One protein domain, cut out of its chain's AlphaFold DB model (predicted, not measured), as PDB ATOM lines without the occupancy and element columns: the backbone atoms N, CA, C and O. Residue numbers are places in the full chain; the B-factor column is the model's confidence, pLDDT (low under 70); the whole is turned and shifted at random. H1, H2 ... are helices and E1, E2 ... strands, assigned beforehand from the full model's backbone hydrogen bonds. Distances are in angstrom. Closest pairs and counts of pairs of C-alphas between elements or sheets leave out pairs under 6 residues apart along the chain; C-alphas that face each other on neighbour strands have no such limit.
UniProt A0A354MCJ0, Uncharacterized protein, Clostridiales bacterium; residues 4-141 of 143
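Overview. This is residues 4 to 141 of the 143 residues of an uncharacterized protein of Clostridiales bacterium (UniProt A0A354MCJ0). Seven antiparallel strands form one strongly twisted sheet that curls round the short helix H2, while the longer helix H1 crosses over strand E3. At one end of the longest axis the inner strand E6 folds back on itself at residue 112, beside the edge strand E7, and H3 at the end of the printed part only grazes the sheet. The printed part has 138 residues with three named helices and seven named strands, in the chain order H1 H2 E1 E2 E3 E4 E5 E6 E7 H3; the sheet runs in the order E1 to E7, and the class is mixed, helices and strands. The whole is compact, with a radius of gyration of the C-alphas of 15.0 A and spans of 45 by 36 by 28 A.

Arrangement. Look first at the sheet: E1 is residues 44 to 46, E2 49 to 54, E3 57 to 65, E4 81 to 87, E5 90 to 98, E6 101 to 117 and E7 122 to 131. It is a meander, each strand the antiparallel neighbour of the one before, with E1 and E7 as edge strands and a hairpin at each step. Within hydrogen-bond range you find N 46 and O 49 at 3.0 A, N 52 and O 59 at 2.9 A, N 65 and O 82 at 2.8 A, N 85 and O 92 at 2.8 A, and N 93 and O 106 at 2.9 A. E6 bends by 137 degrees at residue 112, and it pairs with E7 on both sides of that bend: N 107 and O 128 are 2.9 A apart, and so are N 117 and O 122. E3 bends by 69 degrees at residue 62. The sheet curls round H2, residues 28 to 36; its closest C-alphas to E2 are Thr 36 and Ile 54, 5.2 A, and to E5 Ile 35 and Tyr 94, 7.3 A. H1, residues 4 to 16, is on the sheet at a height over the sheet of 6.8 A, over E3 and across the strands, at 89 degrees to E3 on the local plane; the closest C-alphas are Leu 7 and His 63, 7.0 A. H1 and H2 are close but not clearly touching, Phe 14 and Leu 28 having the closest C-alphas at 7.2 A, and are about perpendicular at 78 degrees. H3, residues 138 to 141, only grazes the sheet and is apart from H1 and H2. In H1 and H2 every O i to N i+4 pair is within hydrogen-bond range; H3 is too short for one.

Along the chain. Find C-alpha 4 at (-10.448, 27.680, 21.876); from there H1 runs 18.6 A to C-alpha 16, and H2 is 12.0 A long. E1 measures 6.5 A, E2 16.3 A, E3 21.4 A, E4 19.9 A and E5 24.4 A. E6 runs 24.6 A from C-alpha 101 at (-26.414, 22.093, 41.846), and E7 24.8 A. H3, 5.4 A long, ends at C-alpha 141, (-8.696, 11.807, 43.647).

Size, cuts and confidence. The C-alphas farthest apart are those of Ala 21 and Lys 113, 46.5 A. The printed part has no cut. The links H1 to H2 and E3 to E4 are long, with 11 and 15 residues. Low confidence, pLDDT under 70, is found at residues 17 to 26 and 67 to 79; the mean of the printed part is 82.2.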
ATOM      1  N   LYS A   4     -11.170  26.822  20.931       77.81
ATOM      2  CA  LYS A   4     -10.448  27.680  21.876       77.81
ATOM      3  C   LYS A   4     -10.664  29.165  21.602       77.81
ATOM      4  O   LYS A   4     -10.657  29.961  22.534       77.81
ATOM      5  N   GLU A   5     -10.822  29.564  20.344       80.75
ATOM      6  CA  GLU A   5     -11.149  30.949  19.986       80.75
ATOM      7  C   GLU A   5     -12.597  31.288  20.328       80.75
ATOM      8  O   GLU A   5     -12.829  32.325  20.946       80.75
ATOM      9  N   LYS A   6     -13.538  30.386  20.022       80.94
ATOM     10  CA  LYS A   6     -14.951  30.559  20.370       80.94
ATOM     11  C   LYS A   6     -15.146  30.676  21.885       80.94
ATOM     12  O   LYS A   6     -15.734  31.641  22.350       80.94
ATOM     13  N   LEU A   7     -14.539  29.776  22.663       81.38
ATOM     14  CA  LEU A   7     -14.581  29.810  24.129       81.38
ATOM     15  C   LEU A   7     -14.090  31.154  24.692       81.38
ATOM     16  O   LEU A   7     -14.677  31.701  25.621       81.38
ATOM     17  N   LYS A   8     -13.019  31.723  24.125       81.00
ATOM     18  CA  LYS A   8     -12.525  33.048  24.540       81.00
ATOM     19  C   LYS A   8     -13.523  34.151  24.235       81.00
ATOM     20  O   LYS A   8     -13.634  35.090  25.022       81.00
ATOM     21  N   GLU A   9     -14.161  34.093  23.075       81.50
ATOM     22  CA  GLU A   9     -15.176  35.060  22.679       81.50
ATOM     23  C   GLU A   9     -16.391  34.980  23.603       81.50
ATOM     24  O   GLU A   9     -16.816  36.016  24.115       81.50
ATOM     25  N   ASP A  10     -16.852  33.770  23.920       77.31
ATOM     26  CA  ASP A  10     -17.952  33.525  24.854       77.31
ATOM     27  C   ASP A  10     -17.620  34.086  26.250       77.31
ATOM     28  O   ASP A  10     -18.392  34.864  26.813       77.31
ATOM     29  N   ILE A  11     -16.417  33.811  26.776       80.12
ATOM     30  CA  ILE A  11     -15.953  34.348  28.070       80.12
ATOM     31  C   ILE A  11     -15.861  35.879  28.048       80.12
ATOM     32  O   ILE A  11     -16.291  36.539  28.992       80.12
ATOM     33  N   ARG A  12     -15.290  36.474  26.993       80.81
ATOM     34  CA  ARG A  12     -15.153  37.939  26.882       80.81
ATOM     35  C   ARG A  12     -16.503  38.628  26.773       80.81
ATOM     36  O   ARG A  12     -16.676  39.698  27.350       80.81
ATOM     37  N   SER A  13     -17.417  38.040  26.010       74.88
ATOM     38  CA  SER A  13     -18.779  38.541  25.850       74.88
ATOM     39  C   SER A  13     -19.499  38.495  27.189       74.88
ATOM     40  O   SER A  13     -20.049  39.504  27.618       74.88
ATOM     41  N   PHE A  14     -19.364  37.380  27.912       72.62
ATOM     42  CA  PHE A  14     -19.902  37.220  29.252       72.62
ATOM     43  C   PHE A  14     -19.364  38.256  30.249       72.62
ATOM     44  O   PHE A  14     -20.133  38.931  30.922       72.62
ATOM     45  N   GLN A  15     -18.039  38.425  30.327       71.69
ATOM     46  CA  GLN A  15     -17.404  39.367  31.259       71.69
ATOM     47  C   GLN A  15     -17.808  40.831  31.026       71.69
ATOM     48  O   GLN A  15     -17.653  41.653  31.927       71.69
ATOM     49  N   LYS A  16     -18.279  41.167  29.820       74.75
ATOM     50  CA  LYS A  16     -18.718  42.515  29.436       74.75
ATOM     51  C   LYS A  16     -20.228  42.714  29.519       74.75
ATOM     52  O   LYS A  16     -20.676  43.852  29.417       74.75
ATOM     53  N   ALA A  17     -20.997  41.637  29.613       65.38
ATOM     54  CA  ALA A  17     -22.443  41.707  29.555       65.38
ATOM     55  C   ALA A  17     -23.025  42.180  30.895       65.38
ATOM     56  O   ALA A  17     -22.657  41.701  31.968       65.38
ATOM     57  N   ASP A  18     -23.943  43.139  30.803       62.31
ATOM     58  CA  ASP A  18     -24.732  43.652  31.920       62.31
ATOM     59  C   ASP A  18     -26.031  42.840  31.999       62.31
ATOM     60  O   ASP A  18     -27.019  43.136  31.325       62.31
ATOM     61  N   TYR A  19     -25.979  41.714  32.714       59.50
ATOM     62  CA  TYR A  19     -27.118  40.803  32.827       59.50
ATOM     63  C   TYR A  19     -28.141  41.318  33.857       59.50
ATOM     64  O   TYR A  19     -27.744  41.771  34.934       59.50
ATOM     65  N   PRO A  20     -29.458  41.208  33.579       50.69
ATOM     66  CA  PRO A  20     -30.503  41.538  34.547       50.69
ATOM     67  C   PRO A  20     -30.413  40.671  35.817       50.69
ATOM     68  O   PRO A  20     -29.759  39.629  35.848       50.69
ATOM     69  N   ALA A  21     -31.059  41.128  36.895       50.12
ATOM     70  CA  ALA A  21     -30.923  40.548  38.229       50.12
ATOM     71  C   ALA A  21     -31.266  39.040  38.316       50.12
ATOM     72  O   ALA A  21     -32.153  38.533  37.638       50.12
ATOM     73  N   LEU A  22     -30.547  38.394  39.241       47.97
ATOM     74  CA  LEU A  22     -30.346  36.976  39.599       47.97
ATOM     75  C   LEU A  22     -31.482  35.935  39.485       47.97
ATOM     76  O   LEU A  22     -31.207  34.773  39.771       47.97
ATOM     77  N   SER A  23     -32.723  36.272  39.137       46.31
ATOM     78  CA  SER A  23     -33.860  35.370  39.385       46.31
ATOM     79  C   SER A  23     -34.238  34.396  38.263       46.31
ATOM     80  O   SER A  23     -35.140  33.602  38.502       46.31
ATOM     81  N   GLN A  24     -33.626  34.425  37.070       51.84
ATOM     82  CA  GLN A  24     -34.163  33.648  35.928       51.84
ATOM     83  C   GLN A  24     -33.143  33.021  34.960       51.84
ATOM     84  O   GLN A  24     -33.566  32.586  33.899       51.84
ATOM     85  N   HIS A  25     -31.839  32.968  35.272       55.19
ATOM     86  CA  HIS A  25     -30.815  32.642  34.265       55.19
ATOM     87  C   HIS A  25     -29.609  31.865  34.830       55.19
ATOM     88  O   HIS A  25     -28.907  32.361  35.721       55.19
ATOM     89  N   MET A  26     -29.297  30.691  34.260       66.69
ATOM     90  CA  MET A  26     -28.036  29.977  34.514       66.69
ATOM     91  C   MET A  26     -26.885  30.648  33.751       66.69
ATOM     92  O   MET A  26     -26.432  30.211  32.698       66.69
ATOM     93  N   SER A  27     -26.409  31.762  34.292       73.31
ATOM     94  CA  SER A  27     -25.268  32.483  33.726       73.31
ATOM     95  C   SER A  27     -23.949  31.720  33.919       73.31
ATOM     96  O   SER A  27     -23.791  30.974  34.885       73.31
ATOM     97  N   LEU A  28     -22.945  31.989  33.072       78.88
ATOM     98  CA  LEU A  28     -21.571  31.509  33.299       78.88
ATOM     99  C   LEU A  28     -21.089  31.856  34.712       78.88
ATOM    100  O   LEU A  28     -20.472  31.022  35.365       78.88
ATOM    101  N   LYS A  29     -21.413  33.057  35.215       80.62
ATOM    102  CA  LYS A  29     -21.118  33.434  36.601       80.62
ATOM    103  C   LYS A  29     -21.708  32.401  37.546       80.62
ATOM    104  O   LYS A  29     -20.931  31.805  38.272       80.62
ATOM    105  N   ARG A  30     -23.012  32.114  37.480       82.00
ATOM    106  CA  ARG A  30     -23.623  31.102  38.351       82.00
ATOM    107  C   ARG A  30     -22.944  29.749  38.244       82.00
ATOM    108  O   ARG A  30     -22.508  29.266  39.275       82.00
ATOM    109  N   CYS A  31     -22.731  29.217  37.041       85.50
ATOM    110  CA  CYS A  31     -22.015  27.949  36.887       85.50
ATOM    111  C   CYS A  31     -20.637  27.971  37.579       85.50
ATOM    112  O   CYS A  31     -20.267  27.021  38.268       85.50
ATOM    113  N   ILE A  32     -19.878  29.065  37.421       88.38
ATOM    114  CA  ILE A  32     -18.595  29.267  38.102       88.38
ATOM    115  C   ILE A  32     -18.771  29.287  39.625       88.38
ATOM    116  O   ILE A  32     -18.014  28.620  40.334       88.38
ATOM    117  N   GLU A  33     -19.746  30.027  40.146       88.94
ATOM    118  CA  GLU A  33     -20.033  30.076  41.583       88.94
ATOM    119  C   GLU A  33     -20.380  28.683  42.118       88.94
ATOM    120  O   GLU A  33     -19.861  28.296  43.162       88.94
ATOM    121  N   THR A  34     -21.177  27.905  41.380       88.75
ATOM    122  CA  THR A  34     -21.561  26.536  41.739       88.75
ATOM    123  C   THR A  34     -20.343  25.627  41.858       88.75
ATOM    124  O   THR A  34     -20.170  24.967  42.880       88.75
ATOM    125  N   ILE A  35     -19.473  25.592  40.839       90.12
ATOM    126  CA  ILE A  35     -18.339  24.652  40.829       90.12
ATOM    127  C   ILE A  35     -17.205  25.072  41.768       90.12
ATOM    128  O   ILE A  35     -16.440  24.228  42.229       90.12
ATOM    129  N   THR A  36     -17.077  26.372  42.048       90.81
ATOM    130  CA  THR A  36     -16.032  26.894  42.942       90.81
ATOM    131  C   THR A  36     -16.492  27.029  44.390       90.81
ATOM    132  O   THR A  36     -15.652  27.133  45.281       90.81
ATOM    133  N   GLY A  37     -17.804  27.071  44.632       89.25
ATOM    134  CA  GLY A  37     -18.381  27.455  45.919       89.25
ATOM    135  C   GLY A  37     -18.087  28.908  46.311       89.25
ATOM    136  O   GLY A  37     -18.198  29.247  47.489       89.25
ATOM    137  N   ASN A  38     -17.666  29.760  45.367       89.12
ATOM    138  CA  ASN A  38     -17.213  31.121  45.646       89.12
ATOM    139  C   ASN A  38     -17.802  32.148  44.649       89.12
ATOM    140  O   ASN A  38     -17.452  32.110  43.466       89.12
ATOM    141  N   PRO A  39     -18.631  33.111  45.115       84.00
ATOM    142  CA  PRO A  39     -19.233  34.154  44.278       84.00
ATOM    143  C   PRO A  39     -18.226  35.138  43.665       84.00
ATOM    144  O   PRO A  39     -18.521  35.829  42.690       84.00
ATOM    145  N   GLU A  40     -17.025  35.218  44.236       86.06
ATOM    146  CA  GLU A  40     -15.965  36.116  43.781       86.06
ATOM    147  C   GLU A  40     -14.991  35.450  42.803       86.06
ATOM    148  O   GLU A  40     -14.023  36.085  42.378       86.06
ATOM    149  N   SER A  41     -15.219  34.185  42.443       87.31
ATOM    150  CA  SER A  41     -14.389  33.462  41.482       87.31
ATOM    151  C   SER A  41     -14.342  34.170  40.131       87.31
ATOM    152  O   SER A  41     -15.356  34.604  39.583       87.31
ATOM    153  N   LYS A  42     -13.135  34.274  39.565       85.25
ATOM    154  CA  LYS A  42     -12.889  34.950  38.286       85.25
ATOM    155  C   LYS A  42     -12.143  34.044  37.324       85.25
ATOM    156  O   LYS A  42     -11.199  33.356  37.708       85.25
ATOM    157  N   ILE A  43     -12.533  34.126  36.055       89.75
ATOM    158  CA  ILE A  43     -11.782  33.535  34.951       89.75
ATOM    159  C   ILE A  43     -10.668  34.505  34.553       89.75
ATOM    160  O   ILE A  43     -10.931  35.663  34.220       89.75
ATOM    161  N   THR A  44      -9.431  34.020  34.562       90.81
ATOM    162  CA  THR A  44      -8.248  34.783  34.154       90.81
ATOM    163  C   THR A  44      -7.811  34.355  32.760       90.81
ATOM    164  O   THR A  44      -7.681  33.164  32.487       90.81
ATOM    165  N   LEU A  45      -7.559  35.319  31.872       89.38
ATOM    166  CA  LEU A  45      -7.051  35.058  30.525       89.38
ATOM    167  C   LEU A  45      -5.545  35.351  30.468       89.38
ATOM    168  O   LEU A  45      -5.140  36.484  30.721       89.38
ATOM    169  N   ARG A  46      -4.716  34.356  30.127       90.00
ATOM    170  CA  ARG A  46      -3.249  34.494  29.971       90.00
ATOM    171  C   ARG A  46      -2.767  33.661  28.794       90.00
ATOM    172  O   ARG A  46      -3.237  32.542  28.626       90.00
ATOM    173  N   ASP A  47      -1.885  34.216  27.967       86.25
ATOM    174  CA  ASP A  47      -1.255  33.524  26.827       86.25
ATOM    175  C   ASP A  47      -2.244  32.782  25.913       86.25
ATOM    176  O   ASP A  47      -1.995  31.686  25.415       86.25
ATOM    177  N   GLY A  48      -3.423  33.373  25.708       81.00
ATOM    178  CA  GLY A  48      -4.466  32.752  24.902       81.00
ATOM    179  C   GLY A  48      -5.090  31.506  25.542       81.00
ATOM    180  O   GLY A  48      -5.596  30.657  24.812       81.00
ATOM    181  N   LYS A  49      -5.105  31.409  26.867       86.81
ATOM    182  CA  LYS A  49      -5.782  30.368  27.648       86.81
ATOM    183  C   LYS A  49      -6.638  30.993  28.745       86.81
ATOM    184  O   LYS A  49      -6.397  32.134  29.143       86.81
ATOM    185  N   ALA A  50      -7.643  30.253  29.199       90.69
ATOM    186  CA  ALA A  50      -8.540  30.652  30.275       90.69
ATOM    187  C   ALA A  50      -8.284  29.782  31.506       90.69
ATOM    188  O   ALA A  50      -8.162  28.569  31.381       90.69
ATOM    189  N   PHE A  51      -8.204  30.401  32.680       93.31
ATOM    190  CA  PHE A  51      -7.889  29.728  33.936       93.31
ATOM    191  C   PHE A  51      -8.878  30.100  35.031       93.31
ATOM    192  O   PHE A  51      -9.354  31.237  35.080       93.31
ATOM    193  N   ILE A  52      -9.142  29.160  35.933       93.50
ATOM    194  CA  ILE A  52      -9.984  29.361  37.110       93.50
ATOM    195  C   ILE A  52      -9.418  28.611  38.317       93.50
ATOM    196  O   ILE A  52      -8.846  27.533  38.171       93.50
ATOM    197  N   ASN A  53      -9.591  29.177  39.510       92.50
ATOM    198  CA  ASN A  53      -9.237  28.509  40.757       92.50
ATOM    199  C   ASN A  53     -10.416  27.685  41.281       92.50
ATOM    200  O   ASN A  53     -11.490  28.234  41.520       92.50
ATOM    201  N   ILE A  54     -10.191  26.393  41.511       89.25
ATOM    202  CA  ILE A  54     -11.115  25.500  42.214       89.25
ATOM    203  C   ILE A  54     -10.378  24.926  43.419       89.25
ATOM    204  O   ILE A  54      -9.337  24.278  43.281       89.25
ATOM    205  N   GLY A  55     -10.889  25.208  44.619       85.12
ATOM    206  CA  GLY A  55     -10.172  24.905  45.853       85.12
ATOM    207  C   GLY A  55      -8.794  25.574  45.856       85.12
ATOM    208  O   GLY A  55      -8.683  26.795  45.768       85.12
ATOM    209  N   LYS A  56      -7.730  24.769  45.946       84.94
ATOM    210  CA  LYS A  56      -6.334  25.247  45.951       84.94
ATOM    211  C   LYS A  56      -5.650  25.175  44.582       84.94
ATOM    212  O   LYS A  56      -4.444  25.401  44.502       84.94
ATOM    213  N   ARG A  57      -6.376  24.803  43.527       89.50
ATOM    214  CA  ARG A  57      -5.799  24.487  42.217       89.50
ATOM    215  C   ARG A  57      -6.244  25.490  41.179       89.50
ATOM    216  O   ARG A  57      -7.432  25.760  41.041       89.50
ATOM    217  N   GLU A  58      -5.280  25.979  40.415       94.06
ATOM    218  CA  GLU A  58      -5.554  26.712  39.191       94.06
ATOM    219  C   GLU A  58      -5.685  25.709  38.039       94.06
ATOM    220  O   GLU A  58      -4.803  24.874  37.828       94.06
ATOM    221  N   MET A  59      -6.802  25.765  37.319       94.62
ATOM    222  CA  MET A  59      -7.156  24.826  36.256       94.62
ATOM    223  C   MET A  59      -7.389  25.565  34.945       94.62
ATOM    224  O   MET A  59      -7.941  26.667  34.943       94.62
ATOM    225  N   GLU A  60      -6.987  24.960  33.828       94.81
ATOM    226  CA  GLU A  60      -7.247  25.506  32.493       94.81
ATOM    227  C   GLU A  60      -8.658  25.111  32.046       94.81
ATOM    228  O   GLU A  60      -8.990  23.930  31.989       94.81
ATOM    229  N   LEU A  61      -9.486  26.102  31.721       93.00
ATOM    230  CA  LEU A  61     -10.823  25.921  31.166       93.00
ATOM    231  C   LEU A  61     -10.715  25.565  29.682       93.00
ATOM    232  O   LEU A  61     -10.167  26.340  28.896       93.00
ATOM    233  N   ILE A  62     -11.254  24.405  29.304       91.00
ATOM    234  CA  ILE A  62     -11.152  23.871  27.937       91.00
ATOM    235  C   ILE A  62     -12.498  23.809  27.210       91.00
ATOM    236  O   ILE A  62     -12.530  23.896  25.983       91.00
ATOM    237  N   HIS A  63     -13.599  23.698  27.954       88.06
ATOM    238  CA  HIS A  63     -14.949  23.674  27.410       88.06
ATOM    239  C   HIS A  63     -15.921  24.318  28.383       88.06
ATOM    240  O   HIS A  63     -15.817  24.142  29.599       88.06
ATOM    241  N   LEU A  64     -16.894  25.019  27.821       83.75
ATOM    242  CA  LEU A  64     -17.983  25.611  28.561       83.75
ATOM    243  C   LEU A  64     -19.255  25.537  27.726       83.75
ATOM    244  O   LEU A  64     -19.308  26.060  26.613       83.75
ATOM    245  N   TYR A  65     -20.288  24.979  28.331       81.31
ATOM    246  CA  TYR A  65     -21.657  25.066  27.871       81.31
ATOM    247  C   TYR A  65     -22.528  25.398  29.085       81.31
ATOM    248  O   TYR A  65     -22.803  24.529  29.901       81.31
ATOM    249  N   CYS A  66     -22.911  26.666  29.236       76.44
ATOM    250  CA  CYS A  66     -23.870  27.125  30.246       76.44
ATOM    251  C   CYS A  66     -25.015  27.823  29.512       76.44
ATOM    252  O   CYS A  66     -24.921  29.027  29.252       76.44
ATOM    253  N   PRO A  67     -26.021  27.064  29.053       67.81
ATOM    254  CA  PRO A  67     -27.169  27.636  28.368       67.81
ATOM    255  C   PRO A  67     -27.968  28.544  29.306       67.81
ATOM    256  O   PRO A  67     -28.109  28.298  30.503       67.81
ATOM    257  N   ASP A  68     -28.502  29.611  28.725       60.22
ATOM    258  CA  ASP A  68     -29.325  30.574  29.433       60.22
ATOM    259  C   ASP A  68     -30.762  30.041  29.555       60.22
ATOM    260  O   ASP A  68     -31.601  30.297  28.687       60.22
ATOM    261  N   PHE A  69     -31.038  29.234  30.583       56.72
ATOM    262  CA  PHE A  69     -32.383  28.696  30.818       56.72
ATOM    263  C   PHE A  69     -33.338  29.818  31.192       56.72
ATOM    264  O   PHE A  69     -33.257  30.352  32.292       56.72
ATOM    265  N   LYS A  70     -34.241  30.181  30.279       52.09
ATOM    266  CA  LYS A  70     -35.330  31.113  30.573       52.09
ATOM    267  C   LYS A  70     -36.454  30.349  31.263       52.09
ATOM    268  O   LYS A  70     -37.211  29.667  30.588       52.09
ATOM    269  N   ASP A  71     -36.560  30.524  32.579       51.44
ATOM    270  CA  ASP A  71     -37.518  29.868  33.482       51.44
ATOM    271  C   ASP A  71     -37.431  28.330  33.536       51.44
ATOM    272  O   ASP A  71     -37.506  27.619  32.541       51.44
ATOM    273  N   SER A  72     -37.416  27.798  34.758       51.31
ATOM    274  CA  SER A  72     -37.386  26.366  35.107       51.31
ATOM    275  C   SER A  72     -38.626  25.552  34.684       51.31
ATOM    276  O   SER A  72     -38.846  24.443  35.171       51.31
ATOM    277  N   SER A  73     -39.480  26.106  33.816       44.53
ATOM    278  CA  SER A  73     -40.806  25.570  33.483       44.53
ATOM    279  C   SER A  73     -40.861  24.750  32.191       44.53
ATOM    280  O   SER A  73     -41.864  24.077  31.943       44.53
ATOM    281  N   THR A  74     -39.794  24.727  31.392       46.00
ATOM    282  CA  THR A  74     -39.704  23.903  30.179       46.00
ATOM    283  C   THR A  74     -38.723  22.760  30.375       46.00
ATOM    284  O   THR A  74     -37.548  22.862  30.064       46.00
ATOM    285  N   PHE A  75     -39.241  21.638  30.877       42.09
ATOM    286  CA  PHE A  75     -38.529  20.364  30.954       42.09
ATOM    287  C   PHE A  75     -38.245  19.844  29.531       42.09
ATOM    288  O   PHE A  75     -39.028  19.088  28.955       42.09
ATOM    289  N   LEU A  76     -37.136  20.281  28.938       45.47
ATOM    290  CA  LEU A  76     -36.520  19.609  27.801       45.47
ATOM    291  C   LEU A  76     -35.296  18.862  28.327       45.47
ATOM    292  O   LEU A  76     -34.498  19.394  29.089       45.47
ATOM    293  N   PHE A  77     -35.173  17.598  27.938       43.88
ATOM    294  CA  PHE A  77     -34.179  16.630  28.414       43.88
ATOM    295  C   PHE A  77     -32.698  17.031  28.184       43.88
ATOM    296  O   PHE A  77     -31.809  16.278  28.572       43.88
ATOM    297  N   ASP A  78     -32.432  18.209  27.609       50.91
ATOM    298  CA  ASP A  78     -31.117  18.695  27.170       50.91
ATOM    299  C   ASP A  78     -30.617  19.924  27.956       50.91
ATOM    300  O   ASP A  78     -29.618  20.550  27.597       50.91
ATOM    301  N   GLU A  79     -31.301  20.283  29.042       60.16
ATOM    302  CA  GLU A  79     -30.997  21.460  29.850       60.16
ATOM    303  C   GLU A  79     -29.958  21.167  30.955       60.16
ATOM    304  O   GLU A  79     -30.226  21.303  32.144       60.16
ATOM    305  N   TYR A  80     -28.741  20.776  30.565       70.44
ATOM    306  CA  TYR A  80     -27.601  20.643  31.482       70.44
ATOM    307  C   TYR A  80     -26.478  21.611  31.116       70.44
ATOM    308  O   TYR A  80     -26.276  21.942  29.944       70.44
ATOM    309  N   ALA A  81     -25.734  22.062  32.124       82.50
ATOM    310  CA  ALA A  81     -24.510  22.820  31.904       82.50
ATOM    311  C   ALA A  81     -23.276  21.943  32.108       82.50
ATOM    312  O   ALA A  81     -23.201  21.147  33.046       82.50
ATOM    313  N   ILE A  82     -22.295  22.118  31.225       89.38
ATOM    314  CA  ILE A  82     -21.024  21.406  31.242       89.38
ATOM    315  C   ILE A  82     -19.892  22.412  31.385       89.38
ATOM    316  O   ILE A  82     -19.760  23.346  30.591       89.38
ATOM    317  N   ILE A  83     -19.012  22.170  32.351       91.31
ATOM    318  CA  ILE A  83     -17.722  22.851  32.445       91.31
ATOM    319  C   ILE A  83     -16.631  21.794  32.440       91.31
ATOM    320  O   ILE A  83     -16.558  20.991  33.366       91.31
ATOM    321  N   ALA A  84     -15.761  21.821  31.431       93.06
ATOM    322  CA  ALA A  84     -14.608  20.932  31.369       93.06
ATOM    323  C   ALA A  84     -13.303  21.705  31.571       93.06
ATOM    324  O   ALA A  84     -13.071  22.774  30.992       93.06
ATOM    325  N   LEU A  85     -12.443  21.139  32.407       95.12
ATOM    326  CA  LEU A  85     -11.209  21.731  32.896       95.12
ATOM    327  C   LEU A  85     -10.074  20.723  32.779       95.12
ATOM    328  O   LEU A  85     -10.293  19.515  32.839       95.12
ATOM    329  N   THR A  86      -8.846  21.213  32.682       95.38
ATOM    330  CA  THR A  86      -7.660  20.366  32.771       95.38
ATOM    331  C   THR A  86      -6.763  20.779  33.924       95.38
ATOM    332  O   THR A  86      -6.595  21.962  34.231       95.38
ATOM    333  N   TYR A  87      -6.179  19.771  34.568       95.00
ATOM    334  CA  TYR A  87      -5.179  19.936  35.614       95.00
ATOM    335  C   TYR A  87      -4.106  18.852  35.466       95.00
ATOM    336  O   TYR A  87      -4.333  17.678  35.765       95.00
ATOM    337  N   GLY A  88      -2.927  19.229  34.965       93.62
ATOM    338  CA  GLY A  88      -1.868  18.274  34.634       93.62
ATOM    339  C   GLY A  88      -2.336  17.255  33.589       93.62
ATOM    340  O   GLY A  88      -2.666  17.627  32.466       93.62
ATOM    341  N   LYS A  89      -2.370  15.975  33.972       94.88
ATOM    342  CA  LYS A  89      -2.840  14.860  33.131       94.88
ATOM    343  C   LYS A  89      -4.342  14.577  33.246       94.88
ATOM    344  O   LYS A  89      -4.810  13.595  32.684       94.88
ATOM    345  N   TYR A  90      -5.084  15.362  34.023       96.19
ATOM    346  CA  TYR A  90      -6.499  15.110  34.276       96.19
ATOM    347  C   TYR A  90      -7.389  16.009  33.428       96.19
ATOM    348  O   TYR A  90      -7.116  17.205  33.297       96.19
ATOM    349  N   LEU A  91      -8.465  15.423  32.913       96.19
ATOM    350  CA  LEU A  91      -9.644  16.105  32.396       96.19
ATOM    351  C   LEU A  91     -10.747  15.973  33.449       96.19
ATOM    352  O   LEU A  91     -11.043  14.875  33.910       96.19
ATOM    353  N   ILE A  92     -11.307  17.097  33.878       96.00
ATOM    354  CA  ILE A  92     -12.308  17.169  34.941       96.00
ATOM    355  C   ILE A  92     -13.538  17.844  34.353       96.00
ATOM    356  O   ILE A  92     -13.462  19.007  33.955       96.00
ATOM    357  N   THR A  93     -14.661  17.134  34.316       95.25
ATOM    358  CA  THR A  93     -15.907  17.646  33.737       95.25
ATOM    359  C   THR A  93     -16.984  17.735  34.802       95.25
ATOM    360  O   THR A  93     -17.400  16.728  35.371       95.25
ATOM    361  N   TYR A  94     -17.449  18.951  35.058       93.44
ATOM    362  CA  TYR A  94     -18.589  19.244  35.911       93.44
ATOM    363  C   TYR A  94     -19.856  19.227  35.068       93.44
ATOM    364  O   TYR A  94     -19.956  19.978  34.099       93.44
ATOM    365  N   ASN A  95     -20.819  18.403  35.468       91.50
ATOM    366  CA  ASN A  95     -22.159  18.367  34.899       91.50
ATOM    367  C   ASN A  95     -23.131  18.920  35.941       91.50
ATOM    368  O   ASN A  95     -23.257  18.371  37.040       91.50
ATOM    369  N   LEU A  96     -23.770  20.036  35.612       86.75
ATOM    370  CA  LEU A  96     -24.678  20.754  36.495       86.75
ATOM    371  C   LEU A  96     -26.126  20.426  36.118       86.75
ATOM    372  O   LEU A  96     -26.495  20.504  34.946       86.75
ATOM    373  N   GLU A  97     -26.925  20.086  37.129       81.50
ATOM    374  CA  GLU A  97     -28.382  19.903  37.014       81.50
ATOM    375  C   GLU A  97     -29.119  21.247  37.110       81.50
ATOM    376  O   GLU A  97     -30.221  21.394  36.595       81.50
ATOM    377  N   SER A  98     -28.521  22.231  37.792       78.75
ATOM    378  CA  SER A  98     -29.043  23.592  37.925       78.75
ATOM    379  C   SER A  98     -27.914  24.589  38.221       78.75
ATOM    380  O   SER A  98     -26.752  24.217  38.379       78.75
ATOM    381  N   ASP A  99     -28.247  25.875  38.332       73.00
ATOM    382  CA  ASP A  99     -27.300  26.967  38.584       73.00
ATOM    383  C   ASP A  99     -26.791  26.976  40.038       73.00
ATOM    384  O   ASP A  99     -25.951  27.789  40.426       73.00
ATOM    385  N   THR A 100     -27.294  26.054  40.855       79.12
ATOM    386  CA  THR A 100     -26.924  25.868  42.258       79.12
ATOM    387  C   THR A 100     -26.510  24.433  42.569       79.12
ATOM    388  O   THR A 100     -26.092  24.157  43.693       79.12
ATOM    389  N   GLU A 101     -26.559  23.522  41.590       85.75
ATOM    390  CA  GLU A 101     -26.414  22.093  41.846       85.75
ATOM    391  C   GLU A 101     -25.535  21.365  40.824       85.75
ATOM    392  O   GLU A 101     -25.817  21.316  39.626       85.75
ATOM    393  N   ILE A 102     -24.483  20.725  41.340       89.75
ATOM    394  CA  ILE A 102     -23.655  19.776  40.594       89.75
ATOM    395  C   ILE A 102     -24.352  18.414  40.633       89.75
ATOM    396  O   ILE A 102     -24.521  17.839  41.711       89.75
ATOM    397  N   GLY A 103     -24.705  17.882  39.464       89.31
ATOM    398  CA  GLY A 103     -25.217  16.517  39.339       89.31
ATOM    399  C   GLY A 103     -24.101  15.496  39.524       89.31
ATOM    400  O   GLY A 103     -24.172  14.608  40.375       89.31
ATOM    401  N   PHE A 104     -23.022  15.638  38.755       93.12
ATOM    402  CA  PHE A 104     -21.839  14.797  38.911       93.12
ATOM    403  C   PHE A 104     -20.580  15.439  38.329       93.12
ATOM    404  O   PHE A 104     -20.631  16.342  37.494       93.12
ATOM    405  N   ILE A 105     -19.432  14.930  38.769       95.25
ATOM    406  CA  ILE A 105     -18.115  15.291  38.247       95.25
ATOM    407  C   ILE A 105     -17.477  14.026  37.687       95.25
ATOM    408  O   ILE A 105     -17.364  13.037  38.413       95.25
ATOM    409  N   THR A 106     -17.047  14.045  36.430       95.69
ATOM    410  CA  THR A 106     -16.187  12.989  35.878       95.69
ATOM    411  C   THR A 106     -14.734  13.426  35.953       95.69
ATOM    412  O   THR A 106     -14.406  14.594  35.733       95.69
ATOM    413  N   ILE A 107     -13.860  12.485  36.296       96.38
ATOM    414  CA  ILE A 107     -12.416  12.682  36.286       96.38
ATOM    415  C   ILE A 107     -11.840  11.629  35.358       96.38
ATOM    416  O   ILE A 107     -11.910  10.433  35.642       96.38
ATOM    417  N   ASP A 108     -11.252  12.083  34.264       96.19
ATOM    418  CA  ASP A 108     -10.547  11.252  33.308       96.19
ATOM    419  C   ASP A 108      -9.040  11.529  33.393       96.19
ATOM    420  O   ASP A 108      -8.598  12.638  33.702       96.19
ATOM    421  N   GLU A 109      -8.224  10.511  33.144       96.62
ATOM    422  CA  GLU A 109      -6.763  10.602  33.171       96.62
ATOM    423  C   GLU A 109      -6.193  10.342  31.776       96.62
ATOM    424  O   GLU A 109      -6.630   9.424  31.081       96.62
ATOM    425  N   GLU A 110      -5.227  11.165  31.366       96.00
ATOM    426  CA  GLU A 110      -4.574  11.076  30.061       96.00
ATOM    427  C   GLU A 110      -3.960   9.685  29.869       96.00
ATOM    428  O   GLU A 110      -3.197   9.188  30.704       96.00
ATOM    429  N   ASN A 111      -4.331   9.041  28.765       95.56
ATOM    430  CA  ASN A 111      -3.958   7.676  28.440       95.56
ATOM    431  C   ASN A 111      -3.998   7.468  26.927       95.56
ATOM    432  O   ASN A 111      -5.032   7.687  26.306       95.56
ATOM    433  N   GLU A 112      -2.917   6.955  26.339       92.06
ATOM    434  CA  GLU A 112      -2.791   6.758  24.886       92.06
ATOM    435  C   GLU A 112      -3.906   5.902  24.262       92.06
ATOM    436  O   GLU A 112      -4.241   6.099  23.096       92.06
ATOM    437  N   LYS A 113      -4.497   4.973  25.025       92.94
ATOM    438  CA  LYS A 113      -5.558   4.054  24.570       92.94
ATOM    439  C   LYS A 113      -6.972   4.523  24.933       92.94
ATOM    440  O   LYS A 113      -7.921   3.757  24.789       92.94
ATOM    441  N   GLY A 114      -7.090   5.735  25.464       90.94
ATOM    442  CA  GLY A 114      -8.350   6.356  25.847       90.94
ATOM    443  C   GLY A 114      -9.179   6.872  24.668       90.94
ATOM    444  O   GLY A 114      -8.800   6.730  23.507       90.94
ATOM    445  N   TYR A 115     -10.305   7.516  24.976       92.06
ATOM    446  CA  TYR A 115     -11.081   8.276  23.998       92.06
ATOM    447  C   TYR A 115     -10.408   9.626  23.731       92.06
ATOM    448  O   TYR A 115      -9.875  10.241  24.652       92.06
ATOM    449  N   THR A 116     -10.441  10.108  22.489       91.50
ATOM    450  CA  THR A 116      -9.916  11.440  22.161       91.50
ATOM    451  C   THR A 116     -10.910  12.513  22.593       91.50
ATOM    452  O   THR A 116     -11.995  12.617  22.019       91.50
ATOM    453  N   ALA A 117     -10.544  13.323  23.585       87.81
ATOM    454  CA  ALA A 117     -11.310  14.506  23.955       87.81
ATOM    455  C   ALA A 117     -11.038  15.612  22.926       87.81
ATOM    456  O   ALA A 117      -9.911  16.098  22.792       87.81
ATOM    457  N   TYR A 118     -12.069  15.991  22.173       81.44
ATOM    458  CA  TYR A 118     -11.937  16.889  21.025       81.44
ATOM    459  C   TYR A 118     -11.383  18.271  21.413       81.44
ATOM    460  O   TYR A 118     -10.637  18.886  20.658       81.44
ATOM    461  N   GLU A 119     -11.681  18.738  22.622       80.75
ATOM    462  CA  GLU A 119     -11.291  20.052  23.137       80.75
ATOM    463  C   GLU A 119      -9.802  20.148  23.504       80.75
ATOM    464  O   GLU A 119      -9.245  21.249  23.593       80.75
ATOM    465  N   THR A 120      -9.143  19.005  23.702       84.62
ATOM    466  CA  THR A 120      -7.733  18.923  24.115       84.62
ATOM    467  C   THR A 120      -6.833  18.237  23.090       84.62
ATOM    468  O   THR A 120      -5.618  18.393  23.194       84.62
ATOM    469  N   GLU A 121      -7.407  17.501  22.129       87.56
ATOM    470  CA  GLU A 121      -6.701  16.639  21.163       87.56
ATOM    471  C   GLU A 121      -5.873  15.522  21.827       87.56
ATOM    472  O   GLU A 121      -4.974  14.941  21.221       87.56
ATOM    473  N   LYS A 122      -6.187  15.209  23.088       93.06
ATOM    474  CA  LYS A 122      -5.531  14.174  23.890       93.06
ATOM    475  C   LYS A 122      -6.480  13.014  24.158       93.06
ATOM    476  O   LYS A 122      -7.701  13.171  24.130       93.06
ATOM    477  N   ASN A 123      -5.902  11.855  24.457       95.88
ATOM    478  CA  ASN A 123      -6.660  10.656  24.794       95.88
ATOM    479  C   ASN A 123      -6.810  10.516  26.313       95.88
ATOM    480  O   ASN A 123      -5.839  10.711  27.042       95.88
ATOM    481  N   TYR A 124      -8.002  10.148  26.780       96.25
ATOM    482  CA  TYR A 124      -8.326  10.009  28.201       96.25
ATOM    483  C   TYR A 124      -9.104   8.732  28.495       96.25
ATOM    484  O   TYR A 124      -9.862   8.231  27.665       96.25
ATOM    485  N   ILE A 125      -8.943   8.207  29.705       96.31
ATOM    486  CA  ILE A 125      -9.762   7.114  30.229       96.31
ATOM    487  C   ILE A 125     -10.416   7.536  31.543       96.31
ATOM    488  O   ILE A 125      -9.778   8.186  32.375       96.31
ATOM    489  N   MET A 126     -11.676   7.146  31.731       95.44
ATOM    490  CA  MET A 126     -12.419   7.426  32.956       95.44
ATOM    491  C   MET A 126     -11.714   6.824  34.165       95.44
ATOM    492  O   MET A 126     -11.451   5.621  34.214       95.44
ATOM    493  N   LYS A 127     -11.415   7.682  35.140       95.06
ATOM    494  CA  LYS A 127     -10.753   7.322  36.394       95.06
ATOM    495  C   LYS A 127     -11.737   7.268  37.556       95.06
ATOM    496  O   LYS A 127     -11.654   6.342  38.356       95.06
ATOM    497  N   ASP A 128     -12.643   8.239  37.661       96.12
ATOM    498  CA  ASP A 128     -13.642   8.286  38.736       96.12
ATOM    499  C   ASP A 128     -14.864   9.140  38.351       96.12
ATOM    500  O   ASP A 128     -14.806   9.969  37.437       96.12
ATOM    501  N   VAL A 129     -15.958   8.952  39.094       96.19
ATOM    502  CA  VAL A 129     -17.176   9.763  39.039       96.19
ATOM    503  C   VAL A 129     -17.610  10.127  40.461       96.19
ATOM    504  O   VAL A 129     -17.894   9.269  41.305       96.19
ATOM    505  N   ILE A 130     -17.698  11.428  40.726       94.75
ATOM    506  CA  ILE A 130     -18.219  11.982  41.975       94.75
ATOM    507  C   ILE A 130     -19.693  12.316  41.758       94.75
ATOM    508  O   ILE A 130     -20.019  13.251  41.032       94.75
ATOM    509  N   GLY A 131     -20.586  11.549  42.380       91.94
ATOM    510  CA  GLY A 131     -22.024  11.809  42.323       91.94
ATOM    511  C   GLY A 131     -22.482  12.921  43.272       91.94
ATOM    512  O   GLY A 131     -21.820  13.235  44.270       91.94
ATOM    513  N   LYS A 132     -23.665  13.460  42.983       87.06
ATOM    514  CA  LYS A 132     -24.431  14.376  43.833       87.06
ATOM    515  C   LYS A 132     -24.491  13.917  45.292       87.06
ATOM    516  O   LYS A 132     -24.669  12.735  45.591       87.06
ATOM    517  N   GLY A 133     -24.341  14.866  46.215       82.62
ATOM    518  CA  GLY A 133     -24.432  14.627  47.660       82.62
ATOM    519  C   GLY A 133     -23.259  13.850  48.274       82.62
ATOM    520  O   GLY A 133     -23.264  13.586  49.479       82.62
ATOM    521  N   THR A 134     -22.241  13.482  47.491       86.81
ATOM    522  CA  THR A 134     -21.038  12.850  48.041       86.81
ATOM    523  C   THR A 134     -20.129  13.890  48.706       86.81
ATOM    524  O   THR A 134     -20.029  15.030  48.266       86.81
ATOM    525  N   LYS A 135     -19.450  13.501  49.795       85.06
ATOM    526  CA  LYS A 135     -18.461  14.359  50.483       85.06
ATOM    527  C   LYS A 135     -17.078  14.343  49.826       85.06
ATOM    528  O   LYS A 135     -16.196  15.068  50.270       85.06
ATOM    529  N   ARG A 136     -16.882  13.467  48.835       86.62
ATOM    530  CA  ARG A 136     -15.626  13.353  48.092       86.62
ATOM    531  C   ARG A 136     -15.483  14.563  47.180       86.62
ATOM    532  O   ARG A 136     -16.456  15.023  46.592       86.62
ATOM    533  N   THR A 137     -14.263  15.040  47.045       86.81
ATOM    534  CA  THR A 137     -13.894  16.168  46.199       86.81
ATOM    535  C   THR A 137     -12.896  15.713  45.142       86.81
ATOM    536  O   THR A 137     -12.293  14.644  45.244       86.81
ATOM    537  N   ILE A 138     -12.687  16.545  44.125       89.69
ATOM    538  CA  ILE A 138     -11.626  16.319  43.138       89.69
ATOM    539  C   ILE A 138     -10.247  16.171  43.805       89.69
ATOM    540  O   ILE A 138      -9.461  15.334  43.367       89.69
ATOM    541  N   ASP A 139      -9.986  16.903  44.896       88.56
ATOM    542  CA  ASP A 139      -8.717  16.890  45.635       88.56
ATOM    543  C   ASP A 139      -8.424  15.541  46.306       88.56
ATOM    544  O   ASP A 139      -7.258  15.212  46.525       88.56
ATOM    545  N   ASP A 140      -9.453  14.736  46.584       87.94
ATOM    546  CA  ASP A 140      -9.283  13.384  47.126       87.94
ATOM    547  C   ASP A 140      -8.761  12.393  46.067       87.94
ATOM    548  O   ASP A 140      -8.192  11.351  46.402       87.94
ATOM    549  N   ILE A 141      -8.954  12.708  44.780       88.31
ATOM    550  CA  ILE A 141      -8.696  11.807  43.647       88.31
ATOM    551  C   ILE A 141      -7.457  12.244  42.864       88.31
ATOM    552  O   ILE A 141      -6.614  11.409  42.508       88.31
TER     553      ILE A 141